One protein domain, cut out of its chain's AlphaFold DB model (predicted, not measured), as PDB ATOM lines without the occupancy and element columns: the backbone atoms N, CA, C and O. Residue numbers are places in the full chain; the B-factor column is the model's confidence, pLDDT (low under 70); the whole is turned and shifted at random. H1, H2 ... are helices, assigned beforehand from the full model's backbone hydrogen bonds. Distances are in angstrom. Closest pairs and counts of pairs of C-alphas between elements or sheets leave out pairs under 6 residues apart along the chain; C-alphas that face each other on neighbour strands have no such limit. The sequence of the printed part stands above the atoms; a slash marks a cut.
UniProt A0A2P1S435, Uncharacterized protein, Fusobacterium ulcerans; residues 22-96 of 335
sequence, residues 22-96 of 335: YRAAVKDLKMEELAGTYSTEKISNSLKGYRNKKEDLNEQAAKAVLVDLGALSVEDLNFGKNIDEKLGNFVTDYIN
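Overview. This is residues 22 to 96 of the 335 residues of an uncharacterized protein of Fusobacterium ulcerans (UniProt A0A2P1S435). A small cluster of mostly short helices gathers round H4, which lies in the middle: H1, H2 and H3 pack on it, H1 crossing it steeply and H3 running beside it. H6, the longest helix, packs on H1 at one end of the longest axis, while H3 and the link after it make the other end, and H5 lies near H4 between H4 and H6 along the chain. The printed part has 75 residues with six named helices, H1 to H6 in chain order, and no named strand; its class is all helix. It is compact, with a radius of gyration of the C-alphas of 11.4 A, and spans 32 by 28 by 17 A.

Along the chain. H1 holds residues 22 to 28 and measures 9.9 A from first to last C-alpha; C-alpha 22 is at (-24.889, 8.684, 44.208). H2 follows with residues 32 to 36, 6.2 A. H3, residues 40 to 46, measures 10.0 A. H4, residues 57 to 68, measures 16.0 A and begins with C-alpha 57 at (-18.654, 17.916, 49.963). H5 holds residues 74 to 79, 8.7 A. H6, residues 83 to 95, measures 18.1 A and ends with C-alpha 95 at (-33.061, 9.380, 30.464).

Arrangement. H4 is the hub, touching three helices. H1 touches it, closest at the C-alphas of Arg 23 and Ala 62, 5.6 A apart, at a steep tilt of 69 degrees, only just short of perpendicular, the same way. H2 touches H4, closest at the C-alphas of Ala 35 and Ala 61, 5.4 A. H3 touches H4, closest at the C-alphas of Ser 46 and Ala 64, 5.3 A, at a shallow tilt of 30 degrees, the same way. H6 touches H1 with residues 87 to 91 alone, closest at the C-alphas of Ala 25 and Val 91, 6.5 A, at a shallow tilt of 22 degrees, the same way. H5 is close to but not clearly touching H4, closest at the C-alphas of Val 67 and Val 74, 6.9 A. H4 and H6 are apart. Of the three touching pairs with a tilt two are shallow, a mostly aligned packing, only just. In each of the six helices every O i to N i+4 pair is within hydrogen-bond range.

Size, cuts and confidence. The two C-alphas farthest apart, those of Lys 54 and Asn 96, are 34.1 A apart. The printed part has no cut. No link is long: H3 to H4, with 10 residues between them, is short, and the others are tight. The mean pLDDT of the printed part is 93.5, and no printed residue is under 70.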
ATOM      1  N   TYR A  22     -24.293   7.355  44.340       95.69
ATOM      2  CA  TYR A  22     -24.889   8.684  44.208       95.69
ATOM      3  C   TYR A  22     -24.173   9.523  43.145       95.69
ATOM      4  O   TYR A  22     -24.825  10.177  42.333       95.69
ATOM      5  N   ARG A  23     -22.835   9.485  43.118       95.44
ATOM      6  CA  ARG A  23     -22.048  10.187  42.092       95.44
ATOM      7  C   ARG A  23     -22.246   9.577  40.714       95.44
ATOM      8  O   ARG A  23     -22.473  10.323  39.768       95.44
ATOM      9  N   ALA A  24     -22.249   8.247  40.635       95.25
ATOM     10  CA  ALA A  24     -22.536   7.536  39.397       95.25
ATOM     11  C   ALA A  24     -23.921   7.921  38.847       95.25
ATOM     12  O   ALA A  24     -24.031   8.302  37.686       95.25
ATOM     13  N   ALA A  25     -24.958   7.950  39.692       96.56
ATOM     14  CA  ALA A  25     -26.295   8.367  39.275       96.56
ATOM     15  C   ALA A  25     -26.333   9.824  38.777       96.56
ATOM     16  O   ALA A  25     -26.912  10.102  37.732       96.56
ATOM     17  N   VAL A  26     -25.687  10.764  39.478       97.25
ATOM     18  CA  VAL A  26     -25.588  12.170  39.031       97.25
ATOM     19  C   VAL A  26     -24.903  12.287  37.670       97.25
ATOM     20  O   VAL A  26     -25.342  13.070  36.827       97.25
ATOM     21  N   LYS A  27     -23.856  11.497  37.437       96.06
ATOM     22  CA  LYS A  27     -23.140  11.443  36.165       96.06
ATOM     23  C   LYS A  27     -23.982  10.848  35.043       96.06
ATOM     24  O   LYS A  27     -24.054  11.437  33.967       96.06
ATOM     25  N   ASP A  28     -24.678   9.745  35.297       95.31
ATOM     26  CA  ASP A  28     -25.566   9.122  34.313       95.31
ATOM     27  C   ASP A  28     -26.737  10.049  33.939       95.31
ATOM     28  O   ASP A  28     -27.136  10.122  32.773       95.31
ATOM     29  N   LEU A  29     -27.221  10.843  34.902       95.56
ATOM     30  CA  LEU A  29     -28.203  11.913  34.688       95.56
ATOM     31  C   LEU A  29     -27.626  13.149  33.978       95.56
ATOM     32  O   LEU A  29     -28.393  14.033  33.595       95.56
ATOM     33  N   LYS A  30     -26.300  13.230  33.797       96.00
ATOM     34  CA  LYS A  30     -25.568  14.399  33.275       96.00
ATOM     35  C   LYS A  30     -25.808  15.669  34.099       96.00
ATOM     36  O   LYS A  30     -26.055  16.742  33.556       96.00
ATOM     37  N   MET A  31     -25.761  15.525  35.422       97.44
ATOM     38  CA  MET A  31     -26.017  16.589  36.401       97.44
ATOM     39  C   MET A  31     -24.760  16.986  37.189       97.44
ATOM     40  O   MET A  31     -24.867  17.607  38.247       97.44
ATOM     41  N   GLU A  32     -23.566  16.641  36.710       97.06
ATOM     42  CA  GLU A  32     -22.301  16.920  37.405       97.06
ATOM     43  C   GLU A  32     -22.053  18.427  37.556       97.06
ATOM     44  O   GLU A  32     -21.729  18.900  38.647       97.06
ATOM     45  N   GLU A  33     -22.293  19.215  36.507       97.69
ATOM     46  CA  GLU A  33     -22.180  20.674  36.558       97.69
ATOM     47  C   GLU A  33     -23.205  21.274  37.520       97.69
ATOM     48  O   GLU A  33     -22.881  22.200  38.265       97.69
ATOM     49  N   LEU A  34     -24.426  20.718  37.557       97.62
ATOM     50  CA  LEU A  34     -25.447  21.117  38.523       97.62
ATOM     51  C   LEU A  34     -24.977  20.825  39.949       97.62
ATOM     52  O   LEU A  34     -25.073  21.722  40.786       97.62
ATOM     53  N   ALA A  35     -24.431  19.638  40.225       97.50
ATOM     54  CA  ALA A  35     -23.851  19.301  41.526       97.50
ATOM     55  C   ALA A  35     -22.720  20.267  41.914       97.50
ATOM     56  O   ALA A  35     -22.673  20.726  43.054       97.50
ATOM     57  N   GLY A  36     -21.891  20.682  40.951       97.31
ATOM     58  CA  GLY A  36     -20.859  21.704  41.144       97.31
ATOM     59  C   GLY A  36     -21.385  23.083  41.575       97.31
ATOM     60  O   GLY A  36     -20.621  23.880  42.117       97.31
ATOM     61  N   THR A  37     -22.682  23.375  41.401       97.69
ATOM     62  CA  THR A  37     -23.309  24.628  41.877       97.69
ATOM     63  C   THR A  37     -23.763  24.594  43.340       97.69
ATOM     64  O   THR A  37     -24.195  25.620  43.872       97.69
ATOM     65  N   TYR A  38     -23.719  23.436  44.009       97.81
ATOM     66  CA  TYR A  38     -24.267  23.286  45.357       97.81
ATOM     67  C   TYR A  38     -23.285  23.806  46.409       97.81
ATOM     68  O   TYR A  38     -22.347  23.127  46.816       97.81
ATOM     69  N   SER A  39     -23.537  25.026  46.889       97.38
ATOM     70  CA  SER A  39     -22.848  25.576  48.057       97.38
ATOM     71  C   SER A  39     -23.164  24.767  49.320       97.38
ATOM     72  O   SER A  39     -24.202  24.110  49.411       97.38
ATOM     73  N   THR A  40     -22.320  24.877  50.348       95.56
ATOM     74  CA  THR A  40     -22.554  24.234  51.654       95.56
ATOM     75  C   THR A  40     -23.924  24.584  52.248       95.56
ATOM     76  O   THR A  40     -24.571  23.735  52.858       95.56
ATOM     77  N   GLU A  41     -24.394  25.820  52.046       96.94
ATOM     78  CA  GLU A  41     -25.725  26.255  52.479       96.94
ATOM     79  C   GLU A  41     -26.831  25.511  51.723       96.94
ATOM     80  O   GLU A  41     -27.742  24.966  52.347       96.94
ATOM     81  N   LYS A  42     -26.725  25.424  50.390       97.56
ATOM     82  CA  LYS A  42     -27.696  24.698  49.567       97.56
ATOM     83  C   LYS A  42     -27.737  23.217  49.943       97.56
ATOM     84  O   LYS A  42     -28.817  22.702  50.204       97.56
ATOM     85  N   ILE A  43     -26.573  22.575  50.085       97.31
ATOM     86  CA  ILE A  43     -26.455  21.185  50.557       97.31
ATOM     87  C   ILE A  43     -27.163  21.009  51.903       97.31
ATOM     88  O   ILE A  43     -27.955  20.085  52.067       97.31
ATOM     89  N   SER A  44     -26.911  21.900  52.867       95.19
ATOM     90  CA  SER A  44     -27.532  21.811  54.192       95.19
ATOM     91  C   SER A  44     -29.056  21.964  54.146       95.19
ATOM     92  O   SER A  44     -29.742  21.380  54.987       95.19
ATOM     93  N   ASN A  45     -29.580  22.752  53.207       96.88
ATOM     94  CA  ASN A  45     -31.016  22.943  53.032       96.88
ATOM     95  C   ASN A  45     -31.669  21.712  52.390       96.88
ATOM     96  O   ASN A  45     -32.642  21.200  52.946       96.88
ATOM     97  N   SER A  46     -31.108  21.200  51.291       97.06
ATOM     98  CA  SER A  46     -31.606  20.002  50.596       97.06
ATOM     99  C   SER A  46     -31.507  18.747  51.477       97.06
ATOM    100  O   SER A  46     -32.413  17.920  51.508       97.06
ATOM    101  N   LEU A  47     -30.435  18.623  52.270       96.75
ATOM    102  CA  LEU A  47     -30.184  17.484  53.165       96.75
ATOM    103  C   LEU A  47     -30.609  17.742  54.620       96.75
ATOM    104  O   LEU A  47     -30.041  17.172  55.563       96.75
ATOM    105  N   LYS A  48     -31.603  18.605  54.849       96.19
ATOM    106  CA  LYS A  48     -32.093  18.902  56.200       96.19
ATOM    107  C   LYS A  48     -32.593  17.624  56.889       96.19
ATOM    108  O   LYS A  48     -33.562  17.012  56.463       96.19
ATOM    109  N   GLY A  49     -31.949  17.246  57.997       94.12
ATOM    110  CA  GLY A  49     -32.250  16.010  58.741       94.12
ATOM    111  C   GLY A  49     -31.371  14.808  58.372       94.12
ATOM    112  O   GLY A  49     -31.529  13.734  58.958       94.12
ATOM    113  N   TYR A  50     -30.419  14.974  57.450       94.81
ATOM    114  CA  TYR A  50     -29.448  13.938  57.114       94.81
ATOM    115  C   TYR A  50     -28.432  13.722  58.245       94.81
ATOM    116  O   TYR A  50     -27.886  14.678  58.810       94.81
ATOM    117  N   ARG A  51     -28.194  12.454  58.600       88.81
ATOM    118  CA  ARG A  51     -27.445  12.077  59.812       88.81
ATOM    119  C   ARG A  51     -25.945  11.900  59.584       88.81
ATOM    120  O   ARG A  51     -25.180  12.079  60.530       88.81
ATOM    121  N   ASN A  52     -25.504  11.586  58.365       80.44
ATOM    122  CA  ASN A  52     -24.094  11.305  58.087       80.44
ATOM    123  C   ASN A  52     -23.364  12.488  57.434       80.44
ATOM    124  O   ASN A  52     -23.121  12.513  56.235       80.44
ATOM    125  N   LYS A  53     -22.963  13.474  58.242       73.62
ATOM    126  CA  LYS A  53     -22.264  14.679  57.749       73.62
ATOM    127  C   LYS A  53     -20.743  14.526  57.593       73.62
ATOM    128  O   LYS A  53     -20.067  15.517  57.340       73.62
ATOM    129  N   LYS A  54     -20.189  13.325  57.810       82.88
ATOM    130  CA  LYS A  54     -18.732  13.074  57.732       82.88
ATOM    131  C   LYS A  54     -18.226  12.843  56.306       82.88
ATOM    132  O   LYS A  54     -17.028  12.678  56.108       82.88
ATOM    133  N   GLU A  55     -19.134  12.794  55.344       86.88
ATOM    134  CA  GLU A  55     -18.836  12.603  53.929       86.88
ATOM    135  C   GLU A  55     -18.246  13.879  53.324       86.88
ATOM    136  O   GLU A  55     -18.516  14.980  53.810       86.88
ATOM    137  N   ASP A  56     -17.443  13.756  52.269       90.88
ATOM    138  CA  ASP A  56     -16.891  14.932  51.604       90.88
ATOM    139  C   ASP A  56     -17.975  15.730  50.853       90.88
ATOM    140  O   ASP A  56     -19.067  15.235  50.565       90.88
ATOM    141  N   LEU A  57     -17.675  16.995  50.544       92.19
ATOM    142  CA  LEU A  57     -18.654  17.916  49.963       92.19
ATOM    143  C   LEU A  57     -19.189  17.460  48.602       92.19
ATOM    144  O   LEU A  57     -20.355  17.717  48.320       92.19
ATOM    145  N   ASN A  58     -18.395  16.759  47.787       93.62
ATOM    146  CA  ASN A  58     -18.860  16.286  46.482       93.62
ATOM    147  C   ASN A  58     -19.889  15.159  46.645       93.62
ATOM    148  O   ASN A  58     -20.847  15.077  45.881       93.62
ATOM    149  N   GLU A  59     -19.736  14.326  47.678       95.25
ATOM    150  CA  GLU A  59     -20.710  13.285  48.009       95.25
ATOM    151  C   GLU A  59     -22.031  13.887  48.482       95.25
ATOM    152  O   GLU A  59     -23.111  13.510  48.020       95.25
ATOM    153  N   GLN A  60     -21.944  14.868  49.382       95.69
ATOM    154  CA  GLN A  60     -23.126  15.554  49.889       95.69
ATOM    155  C   GLN A  60     -23.823  16.359  48.784       95.69
ATOM    156  O   GLN A  60     -25.050  16.380  48.737       95.69
ATOM    157  N   ALA A  61     -23.069  16.968  47.864       97.25
ATOM    158  CA  ALA A  61     -23.622  17.648  46.698       97.25
ATOM    159  C   ALA A  61     -24.389  16.679  45.787       97.25
ATOM    160  O   ALA A  61     -25.516  16.979  45.398       97.25
ATOM    161  N   ALA A  62     -23.833  15.494  45.506       97.38
ATOM    162  CA  ALA A  62     -24.515  14.489  44.694       97.38
ATOM    163  C   ALA A  62     -25.841  14.039  45.333       97.38
ATOM    164  O   ALA A  62     -26.881  14.020  44.676       97.38
ATOM    165  N   LYS A  63     -25.836  13.759  46.641       97.12
ATOM    166  CA  LYS A  63     -27.054  13.420  47.395       97.12
ATOM    167  C   LYS A  63     -28.069  14.556  47.412       97.12
ATOM    168  O   LYS A  63     -29.256  14.300  47.249       97.12
ATOM    169  N   ALA A  64     -27.615  15.795  47.594       97.62
ATOM    170  CA  ALA A  64     -28.481  16.968  47.583       97.62
ATOM    171  C   ALA A  64     -29.175  17.140  46.224       97.62
ATOM    172  O   ALA A  64     -30.386  17.330  46.194       97.62
ATOM    173  N   VAL A  65     -28.441  16.980  45.113       98.19
ATOM    174  CA  VAL A  65     -29.019  16.976  43.759       98.19
ATOM    175  C   VAL A  65     -30.076  15.889  43.617       98.19
ATOM    176  O   VAL A  65     -31.179  16.174  43.168       98.19
ATOM    177  N   LEU A  66     -29.770  14.652  44.014       98.00
ATOM    178  CA  LEU A  66     -30.709  13.532  43.895       98.00
ATOM    179  C   LEU A  66     -31.962  13.723  44.759       98.00
ATOM    180  O   LEU A  66     -33.048  13.328  44.340       98.00
ATOM    181  N   VAL A  67     -31.836  14.359  45.929       97.50
ATOM    182  CA  VAL A  67     -32.984  14.723  46.768       97.50
ATOM    183  C   VAL A  67     -33.828  15.817  46.125       97.50
ATOM    184  O   VAL A  67     -35.044  15.671  46.027       97.50
ATOM    185  N   ASP A  68     -33.199  16.879  45.625       97.06
ATOM    186  CA  ASP A  68     -33.909  17.996  44.992       97.06
ATOM    187  C   ASP A  68     -34.569  17.591  43.661       97.06
ATOM    188  O   ASP A  68     -35.611  18.136  43.295       97.06
ATOM    189  N   LEU A  69     -34.001  16.610  42.951       95.06
ATOM    190  CA  LEU A  69     -34.608  15.984  41.770       95.06
ATOM    191  C   LEU A  69     -35.717  14.977  42.120       95.06
ATOM    192  O   LEU A  69     -36.410  14.506  41.220       95.06
ATOM    193  N   GLY A  70     -35.895  14.638  43.401       93.56
ATOM    194  CA  GLY A  70     -36.894  13.677  43.868       93.56
ATOM    195  C   GLY A  70     -36.526  12.206  43.648       93.56
ATOM    196  O   GLY A  70     -37.369  11.339  43.863       93.56
ATOM    197  N   ALA A  71     -35.285  11.903  43.257       94.31
ATOM    198  CA  ALA A  71     -34.807  10.526  43.104       94.31
ATOM    199  C   ALA A  71     -34.764   9.785  44.449       94.31
ATOM    200  O   ALA A  71     -35.011   8.582  44.527       94.31
ATOM    201  N   LEU A  72     -34.461  10.517  45.523       95.31
ATOM    202  CA  LEU A  72     -34.424  10.029  46.896       95.31
ATOM    203  C   LEU A  72     -35.021  11.073  47.838       95.31
ATOM    204  O   LEU A  72     -35.027  12.264  47.560       95.31
ATOM    205  N   SER A  73     -35.476  10.636  49.000       95.25
ATOM    206  CA  SER A  73     -35.755  11.501  50.143       95.25
ATOM    207  C   SER A  73     -34.587  11.477  51.133       95.25
ATOM    208  O   SER A  73     -33.748  10.574  51.129       95.25
ATOM    209  N   VAL A  74     -34.549  12.436  52.060       95.81
ATOM    210  CA  VAL A  74     -33.599  12.390  53.189       95.81
ATOM    211  C   VAL A  74     -33.827  11.150  54.067       95.81
ATOM    212  O   VAL A  74     -32.888  10.638  54.679       95.81
ATOM    213  N   GLU A  75     -35.060  10.648  54.127       95.00
ATOM    214  CA  GLU A  75     -35.379   9.410  54.835       95.00
ATOM    215  C   GLU A  75     -34.749   8.193  54.149       95.00
ATOM    216  O   GLU A  75     -34.113   7.385  54.829       95.00
ATOM    217  N   ASP A  76     -34.800   8.127  52.815       94.62
ATOM    218  CA  ASP A  76     -34.084   7.108  52.039       94.62
ATOM    219  C   ASP A  76     -32.576   7.160  52.315       94.62
ATOM    220  O   ASP A  76     -31.951   6.133  52.551       94.62
ATOM    221  N   LEU A  77     -31.977   8.351  52.372       94.25
ATOM    222  CA  LEU A  77     -30.543   8.479  52.663       94.25
ATOM    223  C   LEU A  77     -30.162   8.017  54.080       94.25
ATOM    224  O   LEU A  77     -29.027   7.595  54.306       94.25
ATOM    225  N   ASN A  78     -31.073   8.135  55.046       94.12
ATOM    226  CA  ASN A  78     -30.824   7.750  56.435       94.12
ATOM    227  C   ASN A  78     -31.096   6.259  56.698       94.12
ATOM    228  O   ASN A  78     -30.418   5.668  57.541       94.12
ATOM    229  N   PHE A  79     -32.102   5.677  56.038       92.31
ATOM    230  CA  PHE A  79     -32.647   4.355  56.386       92.31
ATOM    231  C   PHE A  79     -33.045   3.485  55.192       92.31
ATOM    232  O   PHE A  79     -33.458   2.338  55.385       92.31
ATOM    233  N   GLY A  80     -32.971   4.024  53.979       84.69
ATOM    234  CA  GLY A  80     -33.407   3.357  52.766       84.69
ATOM    235  C   GLY A  80     -32.632   2.070  52.522       84.69
ATOM    236  O   GLY A  80     -31.413   1.991  52.688       84.69
ATOM    237  N   LYS A  81     -33.370   1.040  52.116       89.00
ATOM    238  CA  LYS A  81     -32.814  -0.194  51.562       89.00
ATOM    239  C   LYS A  81     -32.873  -0.102  50.040       89.00
ATOM    240  O   LYS A  81     -33.679   0.654  49.508       89.00
ATOM    241  N   ASN A  82     -32.038  -0.882  49.357       88.62
ATOM    242  CA  ASN A  82     -32.032  -0.987  47.893       88.62
ATOM    243  C   ASN A  82     -31.854   0.369  47.177       88.62
ATOM    244  O   ASN A  82     -32.476   0.624  46.149       88.62
ATOM    245  N   ILE A  83     -30.999   1.246  47.717       92.44
ATOM    246  CA  ILE A  83     -30.715   2.560  47.114       92.44
ATOM    247  C   ILE A  83     -30.233   2.420  45.667       92.44
ATOM    248  O   ILE A  83     -30.659   3.195  44.815       92.44
ATOM    249  N   ASP A  84     -29.408   1.410  45.382       90.94
ATOM    250  CA  ASP A  84     -28.892   1.147  44.037       90.94
ATOM    251  C   ASP A  84     -30.017   0.865  43.033       90.94
ATOM    252  O   ASP A  84     -30.003   1.389  41.923       90.94
ATOM    253  N   GLU A  85     -31.023   0.087  43.437       89.19
ATOM    254  CA  GLU A  85     -32.192  -0.221  42.610       89.19
ATOM    255  C   GLU A  85     -33.062   1.023  42.404       89.19
ATOM    256  O   GLU A  85     -33.424   1.345  41.275       89.19
ATOM    257  N   LYS A  86     -33.339   1.774  43.477       90.81
ATOM    258  CA  LYS A  86     -34.145   3.001  43.410       90.81
ATOM    259  C   LYS A  86     -33.511   4.050  42.495       90.81
ATOM    260  O   LYS A  86     -34.196   4.625  41.652       90.81
ATOM    261  N   LEU A  87     -32.202   4.263  42.625       94.19
ATOM    262  CA  LEU A  87     -31.458   5.164  41.750       94.19
ATOM    263  C   LEU A  87     -31.376   4.624  40.324       94.19
ATOM    264  O   LEU A  87     -31.621   5.384  39.395       94.19
ATOM    265  N   GLY A  88     -31.098   3.333  40.135       91.38
ATOM    266  CA  GLY A  88     -31.062   2.716  38.808       91.38
ATOM    267  C   GLY A  88     -32.380   2.882  38.046       91.38
ATOM    268  O   GLY A  88     -32.369   3.267  36.874       91.38
ATOM    269  N   ASN A  89     -33.512   2.679  38.726       87.69
ATOM    270  CA  ASN A  89     -34.844   2.886  38.159       87.69
ATOM    271  C   ASN A  89     -35.081   4.363  37.825       87.69
ATOM    272  O   ASN A  89     -35.477   4.672  36.703       87.69
ATOM    273  N   PHE A  90     -34.759   5.278  38.746       90.62
ATOM    274  CA  PHE A  90     -34.902   6.714  38.505       90.62
ATOM    275  C   PHE A  90     -34.064   7.186  37.312       90.62
ATOM    276  O   PHE A  90     -34.580   7.883  36.444       90.62
ATOM    277  N   VAL A  91     -32.785   6.804  37.244       92.69
ATOM    278  CA  VAL A  91     -31.895   7.168  36.133       92.69
ATOM    279  C   VAL A  91     -32.438   6.631  34.820       92.69
ATOM    280  O   VAL A  91     -32.541   7.389  33.857       92.69
ATOM    281  N   THR A  92     -32.817   5.351  34.791       89.25
ATOM    282  CA  THR A  92     -33.379   4.708  33.599       89.25
ATOM    283  C   THR A  92     -34.599   5.467  33.100       89.25
ATOM    284  O   THR A  92     -34.645   5.810  31.923       89.25
ATOM    285  N   ASP A  93     -35.543   5.783  33.986       84.12
ATOM    286  CA  ASP A  93     -36.750   6.524  33.629       84.12
ATOM    287  C   ASP A  93     -36.445   7.960  33.191       84.12
ATOM    288  O   ASP A  93     -36.986   8.420  32.187       84.12
ATOM    289  N   TYR A  94     -35.538   8.653  33.882       87.50
ATOM    290  CA  TYR A  94     -35.197  10.047  33.599       87.50
ATOM    291  C   TYR A  94     -34.581  10.239  32.207       87.50
ATOM    292  O   TYR A  94     -34.854  11.231  31.532       87.50
ATOM    293  N   ILE A  95     -33.739   9.299  31.767       88.00
ATOM    294  CA  ILE A  95     -33.061   9.380  30.464       88.00
ATOM    295  C   ILE A  95     -33.835   8.673  29.343       88.00
ATOM    296  O   ILE A  95     -33.413   8.719  28.180       88.00
ATOM    297  N   ASN A  96     -34.940   7.991  29.663       84.81
ATOM    298  CA  ASN A  96     -35.697   7.216  28.692       84.81
ATOM    299  C   ASN A  96     -36.406   8.135  27.688       84.81
ATOM    300  O   ASN A  96     -37.353   8.843  28.007       84.81
TER     301      ASN A  96